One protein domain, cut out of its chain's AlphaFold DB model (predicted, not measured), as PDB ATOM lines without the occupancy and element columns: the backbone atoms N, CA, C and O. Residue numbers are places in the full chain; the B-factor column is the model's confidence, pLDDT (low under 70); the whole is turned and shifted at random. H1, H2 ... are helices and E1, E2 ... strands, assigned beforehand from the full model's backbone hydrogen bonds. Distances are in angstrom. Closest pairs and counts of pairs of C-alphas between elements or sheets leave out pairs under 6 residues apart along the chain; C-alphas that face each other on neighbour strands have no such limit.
ATOM      1  N   SER A  11     -33.120  20.304  24.267       87.38
ATOM      2  CA  SER A  11     -32.675  19.145  23.500       87.38
ATOM      3  C   SER A  11     -33.790  18.575  22.636       87.38
ATOM      4  O   SER A  11     -34.967  18.599  23.000       87.38
ATOM      5  N   VAL A  12     -33.404  18.029  21.481       90.56
ATOM      6  CA  VAL A  12     -34.267  17.201  20.631       90.56
ATOM      7  C   VAL A  12     -33.624  15.829  20.526       90.56
ATOM      8  O   VAL A  12     -32.584  15.668  19.889       90.56
ATOM      9  N   LEU A  13     -34.247  14.840  21.151       90.12
ATOM     10  CA  LEU A  13     -33.752  13.473  21.224       90.12
ATOM     11  C   LEU A  13     -34.441  12.646  20.141       90.12
ATOM     12  O   LEU A  13     -35.669  12.594  20.083       90.12
ATOM     13  N   ASN A  14     -33.661  12.004  19.273       88.00
ATOM     14  CA  ASN A  14     -34.188  11.118  18.235       88.00
ATOM     15  C   ASN A  14     -34.249   9.690  18.786       88.00
ATOM     16  O   ASN A  14     -33.215   9.045  18.953       88.00
ATOM     17  N   VAL A  15     -35.455   9.206  19.080       80.12
ATOM     18  CA  VAL A  15     -35.692   7.887  19.680       80.12
ATOM     19  C   VAL A  15     -36.880   7.230  18.993       80.12
ATOM     20  O   VAL A  15     -37.932   7.851  18.861       80.12
ATOM     21  N   TYR A  16     -36.740   5.967  18.579       80.38
ATOM     22  CA  TYR A  16     -37.801   5.209  17.908       80.38
ATOM     23  C   TYR A  16     -38.905   4.778  18.888       80.38
ATOM     24  O   TYR A  16     -39.070   3.602  19.207       80.38
ATOM     25  N   MET A  17     -39.646   5.759  19.402       73.50
ATOM     26  CA  MET A  17     -40.664   5.560  20.429       73.50
ATOM     27  C   MET A  17     -41.829   4.715  19.913       73.50
ATOM     28  O   MET A  17     -42.296   3.796  20.581       73.50
ATOM     29  N   GLY A  18     -42.332   5.011  18.711       69.19
ATOM     30  CA  GLY A  18     -43.646   4.521  18.293       69.19
ATOM     31  C   GLY A  18     -44.780   4.992  19.226       69.19
ATOM     32  O   GLY A  18     -44.559   5.625  20.251       69.19
ATOM     33  N   ARG A  19     -46.032   4.679  18.871       63.09
ATOM     34  CA  ARG A  19     -47.262   5.219  19.501       63.09
ATOM     35  C   ARG A  19     -47.410   5.007  21.013       63.09
ATOM     36  O   ARG A  19     -48.266   5.633  21.621       63.09
ATOM     37  N   PHE A  20     -46.598   4.144  21.601       70.25
ATOM     38  CA  PHE A  20     -46.760   3.695  22.976       70.25
ATOM     39  C   PHE A  20     -45.509   3.917  23.818       70.25
ATOM     40  O   PHE A  20     -45.439   3.342  24.878       70.25
ATOM     41  N   GLY A  21     -44.495   4.664  23.371       77.69
ATOM     42  CA  GLY A  21     -43.294   4.867  24.187       77.69
ATOM     43  C   GLY A  21     -43.567   5.733  25.419       77.69
ATOM     44  O   GLY A  21     -43.948   6.893  25.272       77.69
ATOM     45  N   GLY A  22     -43.342   5.183  26.614       80.69
ATOM     46  CA  GLY A  22     -43.401   5.936  27.867       80.69
ATOM     47  C   GLY A  22     -42.189   6.854  28.052       80.69
ATOM     48  O   GLY A  22     -41.141   6.654  27.435       80.69
ATOM     49  N   ILE A  23     -42.318   7.850  28.928       87.94
ATOM     50  CA  ILE A  23     -41.210   8.694  29.397       87.94
ATOM     51  C   ILE A  23     -41.255   8.786  30.922       87.94
ATOM     52  O   ILE A  23     -42.335   8.823  31.503       87.94
ATOM     53  N   SER A  24     -40.090   8.797  31.564       86.06
ATOM     54  CA  SER A  24     -39.953   8.956  33.016       86.06
ATOM     55  C   SER A  24     -38.621   9.627  33.340       86.06
ATOM     56  O   SER A  24     -37.730   9.650  32.495       86.06
ATOM     57  N   PHE A  25     -38.476  10.194  34.533       85.25
ATOM     58  CA  PHE A  25     -37.279  10.930  34.926       85.25
ATOM     59  C   PHE A  25     -36.863  10.558  36.344       85.25
ATOM     60  O   PHE A  25     -37.709  10.410  37.226       85.25
ATOM     61  N   GLU A  26     -35.558  10.430  36.546       82.50
ATOM     62  CA  GLU A  26     -34.939  10.199  37.845       82.50
ATOM     63  C   GLU A  26     -33.859  11.254  38.075       82.50
ATOM     64  O   GLU A  26     -32.991  11.469  37.227       82.50
ATOM     65  N   HIS A  27     -33.915  11.916  39.228       76.75
ATOM     66  CA  HIS A  27     -32.858  12.828  39.651       76.75
ATOM     67  C   HIS A  27     -31.649  12.042  40.148       76.75
ATOM     68  O   HIS A  27     -31.800  11.102  40.930       76.75
ATOM     69  N   GLU A  28     -30.450  12.483  39.774       71.06
ATOM     70  CA  GLU A  28     -29.211  11.919  40.300       71.06
ATOM     71  C   GLU A  28     -28.622  12.850  41.366       71.06
ATOM     72  O   GLU A  28     -28.452  14.044  41.155       71.06
ATOM     73  N   GLY A  29     -28.270  12.304  42.532       56.69
ATOM     74  CA  GLY A  29     -27.644  13.065  43.623       56.69
ATOM     75  C   GLY A  29     -26.150  13.358  43.420       56.69
ATOM     76  O   GLY A  29     -25.458  13.657  44.393       56.69
ATOM     77  N   SER A  30     -25.618  13.202  42.201       61.19
ATOM     78  CA  SER A  30     -24.192  13.396  41.913       61.19
ATOM     79  C   SER A  30     -23.892  14.851  41.544       61.19
ATOM     80  O   SER A  30     -24.719  15.553  40.977       61.19
ATOM     81  N   SER A  31     -22.673  15.327  41.813       58.28
ATOM     82  CA  SER A  31     -22.288  16.711  41.502       58.28
ATOM     83  C   SER A  31     -22.063  16.992  40.007       58.28
ATOM     84  O   SER A  31     -21.740  18.128  39.668       58.28
ATOM     85  N   GLN A  32     -22.155  15.986  39.125       67.44
ATOM     86  CA  GLN A  32     -21.838  16.105  37.689       67.44
ATOM     87  C   GLN A  32     -23.038  15.867  36.754       67.44
ATOM     88  O   GLN A  32     -23.023  16.359  35.621       67.44
ATOM     89  N   VAL A  33     -24.066  15.148  37.213       73.62
ATOM     90  CA  VAL A  33     -25.264  14.774  36.442       73.62
ATOM     91  C   VAL A  33     -26.497  15.264  37.192       73.62
ATOM     92  O   VAL A  33     -26.647  14.957  38.369       73.62
ATOM     93  N   TYR A  34     -27.362  16.022  36.515       79.00
ATOM     94  CA  TYR A  34     -28.594  16.561  37.103       79.00
ATOM     95  C   TYR A  34     -29.685  15.490  37.216       79.00
ATOM     96  O   TYR A  34     -30.395  15.387  38.217       79.00
ATOM     97  N   GLY A  35     -29.778  14.636  36.201       84.62
ATOM     98  CA  GLY A  35     -30.675  13.495  36.199       84.62
ATOM     99  C   GLY A  35     -30.672  12.751  34.874       84.62
ATOM    100  O   GLY A  35     -30.015  13.144  33.901       84.62
ATOM    101  N   THR A  36     -31.443  11.670  34.852       87.75
ATOM    102  CA  THR A  36     -31.589  10.781  33.704       87.75
ATOM    103  C   THR A  36     -33.035  10.780  33.222       87.75
ATOM    104  O   THR A  36     -33.960  10.416  33.949       87.75
ATOM    105  N   LEU A  37     -33.232  11.154  31.955       90.94
ATOM    106  CA  LEU A  37     -34.511  11.013  31.260       90.94
ATOM    107  C   LEU A  37     -34.589   9.632  30.611       90.94
ATOM    108  O   LEU A  37     -33.859   9.330  29.664       90.94
ATOM    109  N   PHE A  38     -35.509   8.806  31.089       91.06
ATOM    110  CA  PHE A  38     -35.800   7.500  30.522       91.06
ATOM    111  C   PHE A  38     -36.844   7.606  29.415       91.06
ATOM    112  O   PHE A  38     -37.915   8.186  29.594       91.06
ATOM    113  N   ILE A  39     -36.535   7.009  28.266       92.44
ATOM    114  CA  ILE A  39     -37.378   7.026  27.072       92.44
ATOM    115  C   ILE A  39     -37.615   5.591  26.618       92.44
ATOM    116  O   ILE A  39     -36.684   4.852  26.288       92.44
ATOM    117  N   GLY A  40     -38.884   5.206  26.590       91.69
ATOM    118  CA  GLY A  40     -39.341   3.923  26.100       91.69
ATOM    119  C   GLY A  40     -39.414   3.905  24.578       91.69
ATOM    120  O   GLY A  40     -39.981   4.799  23.947       91.69
ATOM    121  N   ALA A  41     -38.856   2.858  23.986       90.88
ATOM    122  CA  ALA A  41     -38.857   2.612  22.553       90.88
ATOM    123  C   ALA A  41     -39.420   1.205  22.266       90.88
ATOM    124  O   ALA A  41     -38.685   0.319  21.823       90.88
ATOM    125  N   PRO A  42     -40.729   0.974  22.513       89.44
ATOM    126  CA  PRO A  42     -41.385  -0.342  22.472       89.44
ATOM    127  C   PRO A  42     -41.320  -1.085  21.137       89.44
ATOM    128  O   PRO A  42     -41.614  -2.277  21.086       89.44
ATOM    129  N   LYS A  43     -40.953  -0.410  20.046       86.00
ATOM    130  CA  LYS A  43     -40.813  -1.029  18.720       86.00
ATOM    131  C   LYS A  43     -39.376  -1.046  18.205       86.00
ATOM    132  O   LYS A  43     -39.139  -1.519  17.095       86.00
ATOM    133  N   GLU A  44     -38.425  -0.507  18.963       87.25
ATOM    134  CA  GLU A  44     -37.027  -0.506  18.552       87.25
ATOM    135  C   GLU A  44     -36.445  -1.923  18.636       87.25
ATOM    136  O   GLU A  44     -36.772  -2.708  19.531       87.25
ATOM    137  N   SER A  45     -35.584  -2.253  17.674       85.31
ATOM    138  CA  SER A  45     -34.885  -3.533  17.642       85.31
ATOM    139  C   SER A  45     -33.586  -3.500  18.452       85.31
ATOM    140  O   SER A  45     -32.941  -2.457  18.618       85.31
ATOM    141  N   HIS A  46     -33.185  -4.662  18.949       81.50
ATOM    142  CA  HIS A  46     -31.939  -4.868  19.676       81.50
ATOM    143  C   HIS A  46     -31.369  -6.256  19.379       81.50
ATOM    144  O   HIS A  46     -32.081  -7.126  18.888       81.50
ATOM    145  N   GLU A  47     -30.085  -6.452  19.656       78.81
ATOM    146  CA  GLU A  47     -29.407  -7.728  19.440       78.81
ATOM    147  C   GLU A  47     -29.091  -8.387  20.778       78.81
ATOM    148  O   GLU A  47     -28.535  -7.752  21.675       78.81
ATOM    149  N   VAL A  48     -29.445  -9.666  20.907       69.12
ATOM    150  CA  VAL A  48     -29.129 -10.501  22.073       69.12
ATOM    151  C   VAL A  48     -28.662 -11.854  21.558       69.12
ATOM    152  O   VAL A  48     -29.364 -12.498  20.780       69.12
ATOM    153  N   HIS A  49     -27.464 -12.276  21.974       69.25
ATOM    154  CA  HIS A  49     -26.845 -13.553  21.586       69.25
ATOM    155  C   HIS A  49     -26.769 -13.802  20.063       69.25
ATOM    156  O   HIS A  49     -26.911 -14.932  19.611       69.25
ATOM    157  N   GLY A  50     -26.529 -12.753  19.266       69.56
ATOM    158  CA  GLY A  50     -26.409 -12.857  17.804       69.56
ATOM    159  C   GLY A  50     -27.739 -12.880  17.044       69.56
ATOM    160  O   GLY A  50     -27.725 -12.944  15.818       69.56
ATOM    161  N   SER A  51     -28.872 -12.777  17.747       72.88
ATOM    162  CA  SER A  51     -30.211 -12.674  17.158       72.88
ATOM    163  C   SER A  51     -30.770 -11.261  17.313       72.88
ATOM    164  O   SER A  51     -30.670 -10.656  18.383       72.88
ATOM    165  N   THR A  52     -31.383 -10.735  16.251       78.00
ATOM    166  CA  THR A  52     -32.084  -9.444  16.273       78.00
ATOM    167  C   THR A  52     -33.530  -9.628  16.728       78.00
ATOM    168  O   THR A  52     -34.294 -10.386  16.132       78.00
ATOM    169  N   TRP A  53     -33.927  -8.873  17.747       78.00
ATOM    170  CA  TRP A  53     -35.241  -8.920  18.377       78.00
ATOM    171  C   TRP A  53     -35.911  -7.547  18.338       78.00
ATOM    172  O   TRP A  53     -35.302  -6.539  18.693       78.00
ATOM    173  N   ASN A  54     -37.197  -7.495  17.995       82.25
ATOM    174  CA  ASN A  54     -38.029  -6.283  18.021       82.25
ATOM    175  C   ASN A  54     -38.955  -6.247  19.256       82.25
ATOM    176  O   ASN A  54     -40.151  -5.970  19.152       82.25
ATOM    177  N   SER A  55     -38.423  -6.575  20.435       82.56
ATOM    178  CA  SER A  55     -39.183  -6.578  21.694       82.56
ATOM    179  C   SER A  55     -39.422  -5.176  22.271       82.56
ATOM    180  O   SER A  55     -40.297  -5.024  23.121       82.56
ATOM    181  N   GLY A  56     -38.655  -4.174  21.829       88.38
ATOM    182  CA  GLY A  56     -38.569  -2.843  22.428       88.38
ATOM    183  C   GLY A  56     -37.355  -2.676  23.349       88.38
ATOM    184  O   GLY A  56     -36.794  -3.660  23.832       88.38
ATOM    185  N   VAL A  57     -36.952  -1.425  23.590       88.25
ATOM    186  CA  VAL A  57     -35.847  -1.064  24.501       88.25
ATOM    187  C   VAL A  57     -36.208   0.142  25.366       88.25
ATOM    188  O   VAL A  57     -37.108   0.911  25.033       88.25
ATOM    189  N   VAL A  58     -35.449   0.353  26.442       89.94
ATOM    190  CA  VAL A  58     -35.451   1.611  27.203       89.94
ATOM    191  C   VAL A  58     -34.102   2.293  27.041       89.94
ATOM    192  O   VAL A  58     -33.055   1.641  27.113       89.94
ATOM    193  N   ARG A  59     -34.131   3.604  26.802       89.38
ATOM    194  CA  ARG A  59     -32.945   4.455  26.723       89.38
ATOM    195  C   ARG A  59     -32.892   5.385  27.927       89.38
ATOM    196  O   ARG A  59     -33.909   5.985  28.247       89.38
ATOM    197  N   GLY A  60     -31.732   5.507  28.564       89.56
ATOM    198  CA  GLY A  60     -31.455   6.521  29.581       89.56
ATOM    199  C   GLY A  60     -30.632   7.646  28.965       89.56
ATOM    200  O   GLY A  60     -29.555   7.386  28.436       89.56
ATOM    201  N   CYS A  61     -31.164   8.866  28.981       89.38
ATOM    202  CA  CYS A  61     -30.507  10.070  28.486       89.38
ATOM    203  C   CYS A  61     -30.038  10.924  29.665       89.38
ATOM    204  O   CYS A  61     -30.865  11.529  30.348       89.38
ATOM    205  N   GLN A  62     -28.729  10.954  29.901       88.12
ATOM    206  CA  GLN A  62     -28.118  11.672  31.020       88.12
ATOM    207  C   GLN A  62     -27.898  13.144  30.679       88.12
ATOM    208  O   GLN A  62     -27.311  13.466  29.643       88.12
ATOM    209  N   PHE A  63     -28.344  14.031  31.570       85.81
ATOM    210  CA  PHE A  63     -28.135  15.470  31.458       85.81
ATOM    211  C   PHE A  63     -27.027  15.920  32.413       85.81
ATOM    212  O   PHE A  63     -27.155  15.826  33.634       85.81
ATOM    213  N   SER A  64     -25.920  16.396  31.842       79.12
ATOM    214  CA  SER A  64     -24.714  16.797  32.573       79.12
ATOM    215  C   SER A  64     -24.453  18.303  32.489       79.12
ATOM    216  O   SER A  64     -24.897  18.977  31.555       79.12
ATOM    217  N   GLN A  65     -23.645  18.825  33.417       72.06
ATOM    218  CA  GLN A  65     -23.219  20.236  33.435       72.06
ATOM    219  C   GLN A  65     -22.518  20.697  32.144       72.06
ATOM    220  O   GLN A  65     -22.549  21.879  31.810       72.06
ATOM    221  N   ASN A  66     -21.926  19.776  31.375       65.88
ATOM    222  CA  ASN A  66     -21.219  20.088  30.127       65.88
ATOM    223  C   ASN A  66     -22.155  20.248  28.910       65.88
ATOM    224  O   ASN A  66     -21.670  20.354  27.782       65.88
ATOM    225  N   ALA A  67     -23.479  20.233  29.118       65.12
ATOM    226  CA  ALA A  67     -24.519  20.347  28.089       65.12
ATOM    227  C   ALA A  67     -24.484  19.262  26.989       65.12
ATOM    228  O   ALA A  67     -25.143  19.398  25.957       65.12
ATOM    229  N   GLN A  68     -23.742  18.169  27.196       68.56
ATOM    230  CA  GLN A  68     -23.840  16.977  26.357       68.56
ATOM    231  C   GLN A  68     -24.888  16.034  26.939       68.56
ATOM    232  O   GLN A  68     -24.824  15.687  28.119       68.56
ATOM    233  N   VAL A  69     -25.843  15.637  26.093       81.69
ATOM    234  CA  VAL A  69     -26.848  14.624  26.419       81.69
ATOM    235  C   VAL A  69     -26.420  13.303  25.802       81.69
ATOM    236  O   VAL A  69     -26.393  13.166  24.576       81.69
ATOM    237  N   GLU A  70     -26.088  12.334  26.648       82.44
ATOM    238  CA  GLU A  70     -25.721  10.986  26.217       82.44
ATOM    239  C   GLU A  70     -26.888  10.028  26.461       82.44
ATOM    240  O   GLU A  70     -27.345   9.869  27.588       82.44
ATOM    241  N   CYS A  71     -27.383   9.395  25.393       87.06
ATOM    242  CA  CYS A  71     -28.500   8.454  25.454       87.06
ATOM    243  C   CYS A  71     -28.028   7.014  25.229       87.06
ATOM    244  O   CYS A  71     -27.739   6.622  24.093       87.06
ATOM    245  N   THR A  72     -28.035   6.196  26.279       87.88
ATOM    246  CA  THR A  72     -27.582   4.796  26.243       87.88
ATOM    247  C   THR A  72     -28.747   3.818  26.398       87.88
ATOM    248  O   THR A  72     -29.801   4.157  26.932       87.88
ATOM    249  N   LYS A  73     -28.603   2.592  25.874       87.19
ATOM    250  CA  LYS A  73     -29.597   1.522  26.065       87.19
ATOM    251  C   LYS A  73     -29.405   0.882  27.438       87.19
ATOM    252  O   LYS A  73     -28.285   0.533  27.799       87.19
ATOM    253  N   ILE A  74     -30.500   0.642  28.153       84.50
ATOM    254  CA  ILE A  74     -30.471  -0.048  29.447       84.50
ATOM    255  C   ILE A  74     -30.479  -1.558  29.203       84.50
ATOM    256  O   ILE A  74     -31.523  -2.214  29.196       84.50
ATOM    257  N   SER A  75     -29.290  -2.118  28.973       76.56
ATOM    258  CA  SER A  75     -29.108  -3.534  28.622       76.56
ATOM    259  C   SER A  75     -29.598  -4.504  29.698       76.56
ATOM    260  O   SER A  75     -29.977  -5.625  29.384       76.56
ATOM    261  N   GLY A  76     -29.633  -4.064  30.956       72.69
ATOM    262  CA  GLY A  76     -30.063  -4.857  32.105       72.69
ATOM    263  C   GLY A  76     -31.495  -5.395  32.038       72.69
ATOM    264  O   GLY A  76     -31.805  -6.385  32.696       72.69
ATOM    265  N   ILE A  77     -32.355  -4.781  31.220       76.69
ATOM    266  CA  ILE A  77     -33.757  -5.176  30.997       76.69
ATOM    267  C   ILE A  77     -33.876  -6.252  29.901       76.69
ATOM    268  O   ILE A  77     -34.820  -7.040  29.890       76.69
ATOM    269  N   LEU A  78     -32.921  -6.300  28.971       72.50
ATOM    270  CA  LEU A  78     -33.009  -7.093  27.745       72.50
ATOM    271  C   LEU A  78     -32.654  -8.567  28.004       72.50
ATOM    272  O   LEU A  78     -31.769  -8.879  28.801       72.50
ATOM    273  N   GLY A  79     -33.355  -9.489  27.334       62.00
ATOM    274  CA  GLY A  79     -33.107 -10.938  27.421       62.00
ATOM    275  C   GLY A  79     -33.478 -11.600  28.758       62.00
ATOM    276  O   GLY A  79     -33.201 -12.784  28.966       62.00
ATOM    277  N   LYS A  80     -34.106 -10.868  29.688       66.50
ATOM    278  CA  LYS A  80     -34.571 -11.418  30.967       66.50
ATOM    279  C   LYS A  80     -35.914 -12.116  30.782       66.50
ATOM    280  O   LYS A  80     -36.871 -11.536  30.281       66.50
ATOM    281  N   LYS A  81     -35.996 -13.366  31.238       60.47
ATOM    282  CA  LYS A  81     -37.233 -14.154  31.231       60.47
ATOM    283  C   LYS A  81     -37.779 -14.252  32.652       60.47
ATOM    284  O   LYS A  81     -37.002 -14.567  33.556       60.47
ATOM    285  N   PRO A  82     -39.086 -14.039  32.878       57.88
ATOM    286  CA  PRO A  82     -39.697 -14.476  34.123       57.88
ATOM    287  C   PRO A  82     -39.484 -15.984  34.264       57.88
ATOM    288  O   PRO A  82     -39.537 -16.724  33.279       57.88
ATOM    289  N   VAL A  83     -39.195 -16.442  35.482       53.75
ATOM    290  CA  VAL A  83     -39.037 -17.872  35.766       53.75
ATOM    291  C   VAL A  83     -40.396 -18.532  35.512       53.75
ATOM    292  O   VAL A  83     -41.341 -18.217  36.236       53.75
ATOM    293  N   PRO A  84     -40.542 -19.407  34.497       51.84
ATOM    294  CA  PRO A  84     -41.821 -20.044  34.231       51.84
ATOM    295  C   PRO A  84     -42.206 -20.943  35.399       51.84
ATOM    296  O   PRO A  84     -41.325 -21.486  36.077       51.84
ATOM    297  N   ASP A  85     -43.505 -21.172  35.567       52.44
ATOM    298  CA  ASP A  85     -43.994 -22.214  36.455       52.44
ATOM    299  C   ASP A  85     -43.336 -23.561  36.084       52.44
ATOM    300  O   ASP A  85     -43.543 -24.124  35.003       52.44
ATOM    301  N   GLN A  86     -42.478 -24.070  36.974       55.62
ATOM    302  CA  GLN A  86     -41.732 -25.310  36.749       55.62
ATOM    303  C   GLN A  86     -42.649 -26.536  36.691       55.62
ATOM    304  O   GLN A  86     -42.220 -27.594  36.215       55.62
ATOM    305  N   THR A  87     -43.894 -26.403  37.148       57.88
ATOM    306  CA  THR A  87     -44.865 -27.495  37.232       57.88
ATOM    307  C   THR A  87     -45.173 -28.066  35.842       57.88
ATOM    308  O   THR A  87     -45.144 -29.284  35.662       57.88
ATOM    309  N   CYS A  88     -45.303 -27.215  34.814       59.50
ATOM    310  CA  CYS A  88     -45.548 -27.670  33.438       59.50
ATOM    311  C   CYS A  88     -44.298 -28.098  32.666       59.50
ATOM    312  O   CYS A  88     -44.379 -28.994  31.819       59.50
ATOM    313  N   LYS A  89     -43.120 -27.553  33.001       58.41
ATOM    314  CA  LYS A  89     -41.840 -28.041  32.452       58.41
ATOM    315  C   LYS A  89     -41.606 -29.513  32.785       58.41
ATOM    316  O   LYS A  89     -41.149 -30.265  31.929       58.41
ATOM    317  N   ARG A  90     -41.934 -29.923  34.016       57.69
ATOM    318  CA  ARG A  90     -41.698 -31.290  34.507       57.69
ATOM    319  C   ARG A  90     -42.681 -32.324  33.952       57.69
ATOM    320  O   ARG A  90     -42.325 -33.493  33.895       57.69
ATOM    321  N   GLN A  91     -43.889 -31.925  33.543       56.91
ATOM    322  CA  GLN A  91     -44.935 -32.869  33.128       56.91
ATOM    323  C   GLN A  91     -44.933 -33.250  31.637       56.91
ATOM    324  O   GLN A  91     -45.447 -34.319  31.316       56.91
ATOM    325  N   LYS A  92     -44.413 -32.421  30.713       53.12
ATOM    326  CA  LYS A  92     -44.613 -32.655  29.261       53.12
ATOM    327  C   LYS A  92     -43.442 -32.326  28.314       53.12
ATOM    328  O   LYS A  92     -43.672 -32.292  27.112       53.12
ATOM    329  N   ASN A  93     -42.209 -32.095  28.787       51.81
ATOM    330  CA  ASN A  93     -41.091 -31.659  27.916       51.81
ATOM    331  C   ASN A  93     -41.476 -30.461  27.018       51.81
ATOM    332  O   ASN A  93     -41.164 -30.420  25.830       51.81
ATOM    333  N   PHE A  94     -42.202 -29.491  27.581       51.84
ATOM    334  CA  PHE A  94     -42.665 -28.322  26.839       51.84
ATOM    335  C   PHE A  94     -41.471 -27.454  26.404       51.84
ATOM    336  O   PHE A  94     -40.771 -26.888  27.248       51.84
ATOM    337  N   GLN A  95     -41.236 -27.349  25.093       48.28
ATOM    338  CA  GLN A  95     -40.308 -26.376  24.516       48.28
ATOM    339  C   GLN A  95     -41.021 -25.029  24.393       48.28
ATOM    340  O   GLN A  95     -42.032 -24.903  23.706       48.28
ATOM    341  N   TYR A  96     -40.499 -24.019  25.086       50.88
ATOM    342  CA  TYR A  96     -40.974 -22.648  24.946       50.88
ATOM    343  C   TYR A  96     -40.542 -22.129  23.567       50.88
ATOM    344  O   TYR A  96     -39.361 -22.256  23.242       50.88
ATOM    345  N   PRO A  97     -41.442 -21.529  22.766       47.81
ATOM    346  CA  PRO A  97     -41.049 -20.784  21.582       47.81
ATOM    347  C   PRO A  97     -40.002 -19.735  21.958       47.81
ATOM    348  O   PRO A  97     -40.192 -18.983  22.915       47.81
ATOM    349  N   GLU A  98     -38.919 -19.668  21.190       51.91
ATOM    350  CA  GLU A  98     -37.842 -18.690  21.388       51.91
ATOM    351  C   GLU A  98     -38.256 -17.265  20.986       51.91
ATOM    352  O   GLU A  98     -37.528 -16.321  21.263       51.91
ATOM    353  N   ASN A  99     -39.429 -17.077  20.366       56.19
ATOM    354  CA  ASN A  99     -39.821 -15.800  19.775       56.19
ATOM    355  C   ASN A  99     -40.204 -14.729  20.815       56.19
ATOM    356  O   ASN A  99     -41.347 -14.651  21.262       56.19
ATOM    357  N   GLU A 100     -39.250 -13.851  21.134       63.41
ATOM    358  CA  GLU A 100     -39.374 -12.690  22.034       63.41
ATOM    359  C   GLU A 100     -39.824 -11.397  21.321       63.41
ATOM    360  O   GLU A 100     -39.588 -10.282  21.785       63.41
ATOM    361  N   THR A 101     -40.479 -11.514  20.169       71.19
ATOM    362  CA  THR A 101     -40.818 -10.378  19.305       71.19
ATOM    363  C   THR A 101     -42.077  -9.626  19.760       71.19
ATOM    364  O   THR A 101     -43.041 -10.212  20.256       71.19
ATOM    365  N   GLU A 102     -42.078  -8.301  19.574       81.88
ATOM    366  CA  GLU A 102     -43.214  -7.392  19.811       81.88
ATOM    367  C   GLU A 102     -43.780  -7.299  21.243       81.88
ATOM    368  O   GLU A 102     -44.962  -6.996  21.420       81.88
ATOM    369  N   GLN A 103     -42.959  -7.506  22.272       85.31
ATOM    370  CA  GLN A 103     -43.393  -7.409  23.677       85.31
ATOM    371  C   GLN A 103     -43.755  -5.979  24.124       85.31
ATOM    372  O   GLN A 103     -44.512  -5.803  25.080       85.31
ATOM    373  N   TRP A 104     -43.232  -4.972  23.419       90.38
ATOM    374  CA  TRP A 104     -43.391  -3.545  23.705       90.38
ATOM    375  C   TRP A 104     -42.747  -3.101  25.021       90.38
ATOM    376  O   TRP A 104     -43.350  -2.374  25.803       90.38
ATOM    377  N   ILE A 105     -41.502  -3.518  25.258       89.31
ATOM    378  CA  ILE A 105     -40.709  -3.064  26.407       89.31
ATOM    379  C   ILE A 105     -40.559  -1.537  26.374       89.31
ATOM    380  O   ILE A 105     -40.116  -0.968  25.378       89.31
ATOM    381  N   GLY A 106     -40.897  -0.884  27.484       90.19
ATOM    382  CA  GLY A 106     -40.896   0.574  27.599       90.19
ATOM    383  C   GLY A 106     -42.201   1.217  27.130       90.19
ATOM    384  O   GLY A 106     -42.222   2.421  26.877       90.19
ATOM    385  N   ALA A 107     -43.285   0.444  26.993       92.06
ATOM    386  CA  ALA A 107     -44.588   1.020  26.669       92.06
ATOM    387  C   ALA A 107     -45.132   1.914  27.800       92.06
ATOM    388  O   ALA A 107     -45.767   2.938  27.575       92.06
ATOM    389  N   SER A 108     -44.841   1.537  29.039       92.75
ATOM    390  CA  SER A 108     -45.000   2.406  30.196       92.75
ATOM    391  C   SER A 108     -43.727   2.339  31.036       92.75
ATOM    392  O   SER A 108     -43.026   1.318  31.055       92.75
ATOM    393  N   LEU A 109     -43.380   3.477  31.634       91.88
ATOM    394  CA  LEU A 109     -42.210   3.654  32.478       91.88
ATOM    395  C   LEU A 109     -42.650   4.327  33.775       91.88
ATOM    396  O   LEU A 109     -43.467   5.247  33.744       91.88
ATOM    397  N   ALA A 110     -42.070   3.909  34.891       89.25
ATOM    398  CA  ALA A 110     -42.168   4.630  36.153       89.25
ATOM    399  C   ALA A 110     -40.840   4.508  36.904       89.25
ATOM    400  O   ALA A 110     -40.233   3.438  36.903       89.25
ATOM    401  N   ALA A 111     -40.383   5.585  37.531       85.06
ATOM    402  CA  ALA A 111     -39.105   5.627  38.228       85.06
ATOM    403  C   ALA A 111     -39.303   6.067  39.680       85.06
ATOM    404  O   ALA A 111     -40.074   6.982  39.969       85.06
ATOM    405  N   THR A 112     -38.600   5.405  40.593       81.12
ATOM    406  CA  THR A 112     -38.374   5.882  41.961       81.12
ATOM    407  C   THR A 112     -36.923   6.342  42.093       81.12
ATOM    408  O   THR A 112     -36.156   6.253  41.143       81.12
ATOM    409  N   SER A 113     -36.511   6.787  43.280       74.56
ATOM    410  CA  SER A 113     -35.109   7.129  43.564       74.56
ATOM    411  C   SER A 113     -34.137   5.940  43.545       74.56
ATOM    412  O   SER A 113     -32.952   6.124  43.786       74.56
ATOM    413  N   GLU A 114     -34.633   4.711  43.385       74.12
ATOM    414  CA  GLU A 114     -33.814   3.492  43.447       74.12
ATOM    415  C   GLU A 114     -34.055   2.534  42.276       74.12
ATOM    416  O   GLU A 114     -33.206   1.690  41.965       74.12
ATOM    417  N   HIS A 115     -35.246   2.591  41.677       81.12
ATOM    418  CA  HIS A 115     -35.698   1.593  40.725       81.12
ATOM    419  C   HIS A 115     -36.394   2.232  39.533       81.12
ATOM    420  O   HIS A 115     -37.321   3.028  39.685       81.12
ATOM    421  N   LEU A 116     -36.034   1.747  38.352       86.75
ATOM    422  CA  LEU A 116     -36.768   1.949  37.118       86.75
ATOM    423  C   LEU A 116     -37.666   0.739  36.858       86.75
ATOM    424  O   LEU A 116     -37.202  -0.401  36.781       86.75
ATOM    425  N   TYR A 117     -38.951   0.992  36.662       87.94
ATOM    426  CA  TYR A 117     -39.918   0.016  36.186       87.94
ATOM    427  C   TYR A 117     -40.177   0.255  34.704       87.94
ATOM    428  O   TYR A 117     -40.648   1.321  34.309       87.94
ATOM    429  N   ALA A 118     -39.881  -0.749  33.882       91.00
ATOM    430  CA  ALA A 118     -40.156  -0.728  32.453       91.00
ATOM    431  C   ALA A 118     -41.128  -1.836  32.084       91.00
ATOM    432  O   ALA A 118     -40.827  -3.010  32.287       91.00
ATOM    433  N   CYS A 119     -42.282  -1.494  31.527       90.56
ATOM    434  CA  CYS A 119     -43.321  -2.475  31.256       90.56
ATOM    435  C   CYS A 119     -43.429  -2.856  29.780       90.56
ATOM    436  O   CYS A 119     -43.092  -2.085  28.881       90.56
ATOM    437  N   ALA A 120     -43.896  -4.081  29.562       91.38
ATOM    438  CA  ALA A 120     -44.059  -4.761  28.289       91.38
ATOM    439  C   ALA A 120     -45.465  -5.391  28.241       91.38
ATOM    440  O   ALA A 120     -45.620  -6.587  28.502       91.38
ATOM    441  N   PRO A 121     -46.516  -4.606  27.946       90.19
ATOM    442  CA  PRO A 121     -47.905  -5.061  28.031       90.19
ATOM    443  C   PRO A 121     -48.232  -6.185  27.045       90.19
ATOM    444  O   PRO A 121     -49.126  -6.984  27.297       90.19
ATOM    445  N   ARG A 122     -47.477  -6.313  25.946       88.38
ATOM    446  CA  ARG A 122     -47.657  -7.391  24.961       88.38
ATOM    447  C   ARG A 122     -46.738  -8.586  25.207       88.38
ATOM    448  O   ARG A 122     -46.586  -9.434  24.327       88.38
ATOM    449  N   TRP A 123     -46.107  -8.658  26.380       86.06
ATOM    450  CA  TRP A 123     -45.313  -9.814  26.771       86.06
ATOM    451  C   TRP A 123     -46.181 -11.079  26.806       86.06
ATOM    452  O   TRP A 123     -47.303 -11.069  27.318       86.06
ATOM    453  N   LYS A 124     -45.659 -12.170  26.238       80.81
ATOM    454  CA  LYS A 124     -46.397 -13.417  26.028       80.81
ATOM    455  C   LYS A 124     -45.891 -14.521  26.950       80.81
ATOM    456  O   LYS A 124     -44.705 -14.844  26.937       80.81
ATOM    457  N   LEU A 125     -46.813 -15.137  27.687       76.00
ATOM    458  CA  LEU A 125     -46.586 -16.372  28.423       76.00
ATOM    459  C   LEU A 125     -46.887 -17.557  27.505       76.00
ATOM    460  O   LEU A 125     -48.035 -17.769  27.122       76.00
ATOM    461  N   ASN A 126     -45.867 -18.341  27.173       72.06
ATOM    462  CA  ASN A 126     -46.035 -19.569  26.400       72.06
ATOM    463  C   ASN A 126     -46.097 -20.753  27.356       72.06
ATOM    464  O   ASN A 126     -45.141 -20.959  28.094       72.06
ATOM    465  N   GLY A 127     -47.165 -21.543  27.321       68.69
ATOM    466  CA  GLY A 127     -47.300 -22.727  28.162       68.69
ATOM    467  C   GLY A 127     -47.510 -22.396  29.644       68.69
ATOM    468  O   GLY A 127     -46.594 -21.971  30.350       68.69
ATOM    469  N   TYR A 128     -48.725 -22.621  30.130       69.31
ATOM    470  CA  TYR A 128     -49.146 -22.273  31.487       69.31
ATOM    471  C   TYR A 128     -50.019 -23.373  32.084       69.31
ATOM    472  O   TYR A 128     -50.622 -24.172  31.366       69.31
ATOM    473  N   TYR A 129     -50.073 -23.415  33.411       68.19
ATOM    474  CA  TYR A 129     -51.001 -24.278  34.122       68.19
ATOM    475  C   TYR A 129     -52.349 -23.562  34.252       68.19
ATOM    476  O   TYR A 129     -52.402 -22.445  34.759       68.19
ATOM    477  N   SER A 130     -53.426 -24.190  33.781       67.50
ATOM    478  CA  SER A 130     -54.803 -23.728  33.987       67.50
ATOM    479  C   SER A 130     -55.609 -24.755  34.780       67.50
ATOM    480  O   SER A 130     -55.132 -25.855  35.074       67.50
ATOM    481  N   ARG A 131     -56.879 -24.447  35.081       63.44
ATOM    482  CA  ARG A 131     -57.803 -25.393  35.743       63.44
ATOM    483  C   ARG A 131     -57.949 -26.738  35.011       63.44
ATOM    484  O   ARG A 131     -58.388 -27.702  35.628       63.44
ATOM    485  N   GLY A 132     -57.574 -26.819  33.729       65.94
ATOM    486  CA  GLY A 132     -57.562 -28.046  32.920       65.94
ATOM    487  C   GLY A 132     -56.213 -28.781  32.852       65.94
ATOM    488  O   GLY A 132     -56.095 -29.752  32.105       65.94
ATOM    489  N   GLY A 133     -55.197 -28.333  33.597       71.75
ATOM    490  CA  GLY A 133     -53.822 -28.839  33.538       71.75
ATOM    491  C   GLY A 133     -52.904 -27.957  32.686       71.75
ATOM    492  O   GLY A 133     -53.191 -26.793  32.425       71.75
ATOM    493  N   CYS A 134     -51.767 -28.501  32.249       72.94
ATOM    494  CA  CYS A 134     -50.817 -27.750  31.424       72.94
ATOM    495  C   CYS A 134     -51.350 -27.509  30.008       72.94
ATOM    496  O   CYS A 134     -51.482 -28.455  29.220       72.94
ATOM    497  N   SER A 135     -51.587 -26.236  29.690       69.69
ATOM    498  CA  SER A 135     -51.874 -25.735  28.349       69.69
ATOM    499  C   SER A 135     -50.577 -25.456  27.591       69.69
ATOM    500  O   SER A 135     -49.577 -25.050  28.179       69.69
ATOM    501  N   GLY A 136     -50.605 -25.668  26.274       70.38
ATOM    502  CA  GLY A 136     -49.542 -25.271  25.351       70.38
ATOM    503  C   GLY A 136     -49.750 -23.929  24.669       70.38
ATOM    504  O   GLY A 136     -48.964 -23.555  23.801       70.38
ATOM    505  N   GLU A 137     -50.833 -23.246  25.013       74.88
ATOM    506  CA  GLU A 137     -51.231 -22.005  24.371       74.88
ATOM    507  C   GLU A 137     -50.322 -20.838  24.765       74.88
ATOM    508  O   GLU A 137     -49.521 -20.895  25.703       74.88
ATOM    509  N   THR A 138     -50.446 -19.763  23.994       77.44
ATOM    510  CA  THR A 138     -49.734 -18.507  24.208       77.44
ATOM    511  C   THR A 138     -50.710 -17.443  24.682       77.44
ATOM    512  O   THR A 138     -51.685 -17.146  23.997       77.44
ATOM    513  N   ALA A 139     -50.411 -16.840  25.825       78.25
ATOM    514  CA  ALA A 139     -51.250 -15.871  26.513       78.25
ATOM    515  C   ALA A 139     -50.558 -14.497  26.554       78.25
ATOM    516  O   ALA A 139     -49.385 -14.409  26.915       78.25
ATOM    517  N   MET A 140     -51.248 -13.415  26.173       83.38
ATOM    518  CA  MET A 140     -50.704 -12.045  26.228       83.38
ATOM    519  C   MET A 140     -50.855 -11.460  27.639       83.38
ATOM    520  O   MET A 140     -51.700 -10.608  27.904       83.38
ATOM    521  N   LEU A 141     -50.041 -11.968  28.559       80.44
ATOM    522  CA  LEU A 141     -50.138 -11.649  29.979       80.44
ATOM    523  C   LEU A 141     -49.731 -10.200  30.280       80.44
ATOM    524  O   LEU A 141     -50.395  -9.533  31.072       80.44
ATOM    525  N   GLY A 142     -48.653  -9.731  29.650       86.19
ATOM    526  CA  GLY A 142     -47.931  -8.527  30.056       86.19
ATOM    527  C   GLY A 142     -46.959  -8.769  31.220       86.19
ATOM    528  O   GLY A 142     -47.053  -9.766  31.943       86.19
ATOM    529  N   ALA A 143     -45.975  -7.883  31.365       84.81
ATOM    530  CA  ALA A 143     -44.922  -7.962  32.379       84.81
ATOM    531  C   ALA A 143     -44.279  -6.590  32.618       84.81
ATOM    532  O   ALA A 143     -44.286  -5.741  31.728       84.81
ATOM    533  N   CYS A 144     -43.646  -6.399  33.774       85.81
ATOM    534  CA  CYS A 144     -42.768  -5.260  34.037       85.81
ATOM    535  C   CYS A 144     -41.392  -5.721  34.517       85.81
ATOM    536  O   CYS A 144     -41.253  -6.735  35.190       85.81
ATOM    537  N   TYR A 145     -40.360  -4.963  34.178       85.56
ATOM    538  CA  TYR A 145     -38.984  -5.189  34.590       85.56
ATOM    539  C   TYR A 145     -38.627  -4.139  35.633       85.56
ATOM    540  O   TYR A 145     -38.640  -2.948  35.332       85.56
ATOM    541  N   LYS A 146     -38.323  -4.582  36.851       84.88
ATOM    542  CA  LYS A 146     -37.793  -3.741  37.924       84.88
ATOM    543  C   LYS A 146     -36.274  -3.773  37.828       84.88
ATOM    544  O   LYS A 146     -35.680  -4.782  38.208       84.88
ATOM    545  N   ALA A 147     -35.678  -2.714  37.299       82.75
ATOM    546  CA  ALA A 147     -34.237  -2.528  37.191       82.75
ATOM    547  C   ALA A 147     -33.741  -1.593  38.298       82.75
ATOM    548  O   ALA A 147     -34.336  -0.545  38.535       82.75
ATOM    549  N   THR A 148     -32.654  -1.957  38.975       76.12
ATOM    550  CA  THR A 148     -31.964  -1.041  39.891       76.12
ATOM    551  C   THR A 148     -31.242   0.023  39.073       76.12
ATOM    552  O   THR A 148     -30.415  -0.319  38.220       76.12
ATOM    553  N   SER A 149     -31.521   1.300  39.340       65.38
ATOM    554  CA  SER A 149     -31.021   2.420  38.529       65.38
ATOM    555  C   SER A 149     -29.488   2.488  38.466       65.38
ATOM    556  O   SER A 149     -28.928   2.839  37.433       65.38
ATOM    557  N   ALA A 150     -28.795   2.050  39.526       56.09
ATOM    558  CA  ALA A 150     -27.332   2.088  39.625       56.09
ATOM    559  C   ALA A 150     -26.588   0.906  38.966       56.09
ATOM    560  O   ALA A 150     -25.450   1.065  38.533       56.09
ATOM    561  N   THR A 151     -27.179  -0.295  38.923       56.53
ATOM    562  CA  THR A 151     -26.477  -1.527  38.492       56.53
ATOM    563  C   THR A 151     -27.042  -2.133  37.212       56.53
ATOM    564  O   THR A 151     -26.405  -2.994  36.604       56.53
ATOM    565  N   GLY A 152     -28.253  -1.727  36.809       60.06
ATOM    566  CA  GLY A 152     -28.992  -2.356  35.718       60.06
ATOM    567  C   GLY A 152     -29.440  -3.790  36.027       60.06
ATOM    568  O   GLY A 152     -30.004  -4.449  35.157       60.06
ATOM    569  N   GLU A 153     -29.221  -4.307  37.237       60.88
ATOM    570  CA  GLU A 153     -29.740  -5.619  37.610       60.88
ATOM    571  C   GLU A 153     -31.266  -5.558  37.633       60.88
ATOM    572  O   GLU A 153     -31.851  -4.671  38.254       60.88
ATOM    573  N   SER A 154     -31.915  -6.470  36.908       67.44
ATOM    574  CA  SER A 154     -33.364  -6.449  36.763       67.44
ATOM    575  C   SER A 154     -34.027  -7.768  37.137       67.44
ATOM    576  O   SER A 154     -33.502  -8.865  36.911       67.44
ATOM    577  N   SER A 155     -35.214  -7.628  37.719       74.06
ATOM    578  CA  SER A 155     -36.134  -8.714  38.042       74.06
ATOM    579  C   SER A 155     -37.450  -8.506  37.303       74.06
ATOM    580  O   SER A 155     -37.860  -7.373  37.048       74.06
ATOM    581  N   VAL A 156     -38.111  -9.603  36.937       76.12
ATOM    582  CA  VAL A 156     -39.400  -9.539  36.247       76.12
ATOM    583  C   VAL A 156     -40.530  -9.590  37.272       76.12
ATOM    584  O   VAL A 156     -40.575 -10.478  38.126       76.12
ATOM    585  N   VAL A 157     -41.437  -8.629  37.168       76.56
ATOM    586  CA  VAL A 157     -42.630  -8.438  37.988       76.56
ATOM    587  C   VAL A 157     -43.851  -8.669  37.103       76.56
ATOM    588  O   VAL A 157     -43.931  -8.161  35.985       76.56
ATOM    589  N   GLY A 158     -44.797  -9.469  37.577       74.62
ATOM    590  CA  GLY A 158     -46.002  -9.776  36.820       74.62
ATOM    591  C   GLY A 158     -46.915 -10.764  37.541       74.62
ATOM    592  O   GLY A 158     -46.514 -11.387  38.531       74.62
ATOM    593  N   PRO A 159     -48.145 -10.953  37.042       71.38
ATOM    594  CA  PRO A 159     -49.185 -11.733  37.710       71.38
ATOM    595  C   PRO A 159     -49.013 -13.259  37.556       71.38
ATOM    596  O   PRO A 159     -49.987 -13.998  37.650       71.38
ATOM    597  N   TYR A 160     -47.787 -13.762  37.353       67.31
ATOM    598  CA  TYR A 160     -47.494 -15.166  37.013       67.31
ATOM    599  C   TYR A 160     -48.110 -16.183  37.980       67.31
ATOM    600  O   TYR A 160     -48.642 -17.198  37.553       67.31
ATOM    601  N   ASN A 161     -48.092 -15.882  39.279       57.91
ATOM    602  CA  ASN A 161     -48.628 -16.780  40.305       57.91
ATOM    603  C   ASN A 161     -50.165 -16.791  40.360       57.91
ATOM    604  O   ASN A 161     -50.726 -17.678  40.989       57.91
ATOM    605  N   LEU A 162     -50.842 -15.811  39.748       58.41
ATOM    606  CA  LEU A 162     -52.309 -15.711  39.716       58.41
ATOM    607  C   LEU A 162     -52.917 -16.474  38.531       58.41
ATOM    608  O   LEU A 162     -54.097 -16.818  38.564       58.41
ATOM    609  N   VAL A 163     -52.106 -16.755  37.505       57.31
ATOM    610  CA  VAL A 163     -52.513 -17.537  36.328       57.31
ATOM    611  C   VAL A 163     -52.933 -18.954  36.730       57.31
ATOM    612  O   VAL A 163     -53.902 -19.479  36.193       57.31
ATOM    613  N   ASN A 164     -52.268 -19.527  37.736       55.94
ATOM    614  CA  ASN A 164     -52.534 -20.885  38.212       55.94
ATOM    615  C   ASN A 164     -53.919 -21.043  38.864       55.94
ATOM    616  O   ASN A 164     -54.470 -22.143  38.861       55.94
ATOM    617  N   ASP A 165     -54.491 -19.955  39.389       53.97
ATOM    618  CA  ASP A 165     -55.791 -19.974  40.063       53.97
ATOM    619  C   ASP A 165     -56.947 -19.581  39.119       53.97
ATOM    620  O   ASP A 165     -58.084 -20.051  39.293       53.97
ATOM    621  N   TYR A 166     -56.674 -18.742  38.103       59.75
ATOM    622  CA  TYR A 166     -57.694 -18.168  37.217       59.75
ATOM    623  C   TYR A 166     -57.181 -17.837  35.795       59.75
ATOM    624  O   TYR A 166     -56.341 -16.957  35.614       59.75
ATOM    625  N   ASP A 167     -57.827 -18.406  34.767       63.47
ATOM    626  CA  ASP A 167     -57.602 -18.091  33.334       63.47
ATOM    627  C   ASP A 167     -57.861 -16.608  32.970       63.47
ATOM    628  O   ASP A 167     -57.410 -16.092  31.952       63.47
ATOM    629  N   ALA A 168     -58.551 -15.907  33.866       60.97
ATOM    630  CA  ALA A 168     -58.875 -14.482  33.899       60.97
ATOM    631  C   ALA A 168     -57.726 -13.499  33.597       60.97
ATOM    632  O   ALA A 168     -57.972 -12.351  33.221       60.97
ATOM    633  N   TYR A 169     -56.475 -13.908  33.816       68.69
ATOM    634  CA  TYR A 169     -55.309 -13.029  33.704       68.69
ATOM    635  C   TYR A 169     -54.518 -13.229  32.411       68.69
ATOM    636  O   TYR A 169     -53.671 -12.404  32.087       68.69
ATOM    637  N   LEU A 170     -54.810 -14.272  31.631       73.94
ATOM    638  CA  LEU A 170     -54.005 -14.681  30.471       73.94
ATOM    639  C   LEU A 170     -53.853 -13.596  29.394       73.94
ATOM    640  O   LEU A 170     -52.867 -13.589  28.665       73.94
ATOM    641  N   TYR A 171     -54.791 -12.658  29.318       80.00
ATOM    642  CA  TYR A 171     -54.775 -11.567  28.343       80.00
ATOM    643  C   TYR A 171     -54.757 -10.199  29.009       80.00
ATOM    644  O   TYR A 171     -55.280  -9.252  28.444       80.00
ATOM    645  N   SER A 172     -54.217 -10.094  30.227       79.06
ATOM    646  CA  SER A 172     -54.413  -8.905  31.060       79.06
ATOM    647  C   SER A 172     -53.729  -7.632  30.560       79.06
ATOM    648  O   SER A 172     -54.114  -6.539  30.978       79.06
ATOM    649  N   GLU A 173     -52.740  -7.772  29.670       86.88
ATOM    650  CA  GLU A 173     -51.852  -6.692  29.227       86.88
ATOM    651  C   GLU A 173     -51.234  -5.923  30.407       86.88
ATOM    652  O   GLU A 173     -51.175  -4.693  30.426       86.88
ATOM    653  N   TYR A 174     -50.794  -6.661  31.429       85.31
ATOM    654  CA  TYR A 174     -50.185  -6.104  32.630       85.31
ATOM    655  C   TYR A 174     -49.015  -5.178  32.280       85.31
ATOM    656  O   TYR A 174     -48.098  -5.560  31.545       85.31
TER     657      TYR A 174
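Overview. This is residues 11 to 174 of the 843 residues of the protein "Integrin alpha-8" of Orchesella cincta (UniProt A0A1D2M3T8). Two twisted four-stranded sheets, E2 E3 E6 E7 and E8 E9 E12 E13, are partly face to face as a loose sandwich, and beyond the second sheet the hairpin E10 E11, with the short helices H1 and H2 near it, makes the other end of a rod. The printed part has 164 residues, in the order E1 to E7, H1, E8 to E13, H2, with 13 named strands and two named helices. Each sheet is antiparallel, in the order just named; the class is mostly strand, though under half of the residues are in named elements. The whole is compact, with a radius of gyration of the C-alphas of 17.4 A and spans of 60 by 29 by 27 A.

Arrangement. E1, residues 11 to 14, pairs with no named strand. E2, residues 23 to 27, and E3, residues 33 to 41, form a hairpin, with N 24 and O 38 3.0 A apart. E4, residues 46 to 48, and E5, residues 51 to 53, form a hairpin, with N 46 and O 53 2.8 A apart. E6, residues 57 to 64, is antiparallel to E3, with N 39 and O 59 2.8 A apart, and forms a hairpin with E7, residues 69 to 73, where N 60 and O 72 are 2.9 A apart. H1, residues 86 to 92, has 1 of 3 O i to N i+4 pairs and 2 of 4 O i to N i+3 pairs within hydrogen-bond range. E8, residues 108 to 111, and E9, residues 115 to 120, form a hairpin, with N 117 and O 110 2.8 A apart. E10, residues 125 to 130, and E11, residues 133 to 139, form a hairpin, with N 135 and O 128 2.8 A apart; the closest C-alphas of H1 and E11 are those of Cys 88 and Cys 134, 5.6 A apart. E12, residues 143 to 148, is antiparallel to E9, with N 118 and O 145 2.9 A apart, and forms a hairpin with E13, residues 154 to 157, where N 157 and O 144 are 2.7 A apart. H2, residues 160 to 163, is too short for an O i to N i+4 pair; its one O i to N i+3 pair is within range. In the sandwich, two sheets face to face, the closest C-alphas of E2 and E8 are those of Ser 24 and Ala 110, 5.8 A apart.

Along the chain. E1 begins at C-alpha 11, (-32.675, 19.145, 23.500). E3 is 22.9 A long, E6 22.5 A, E12 16.5 A, E9 16.3 A and E11 15.0 A. H2 ends at C-alpha 163, (-52.513, -17.537, 36.328).

Size, cuts and confidence. The two C-alphas farthest apart are those of Asn 66 and Gly 132, 60.4 A. The printed part has no cut; the links E7 to H1 and H1 to E8 are long. Mean pLDDT of the printed part is 75.0, with 57 residues under 70, among them residues 79 to 100 and 160 to 169.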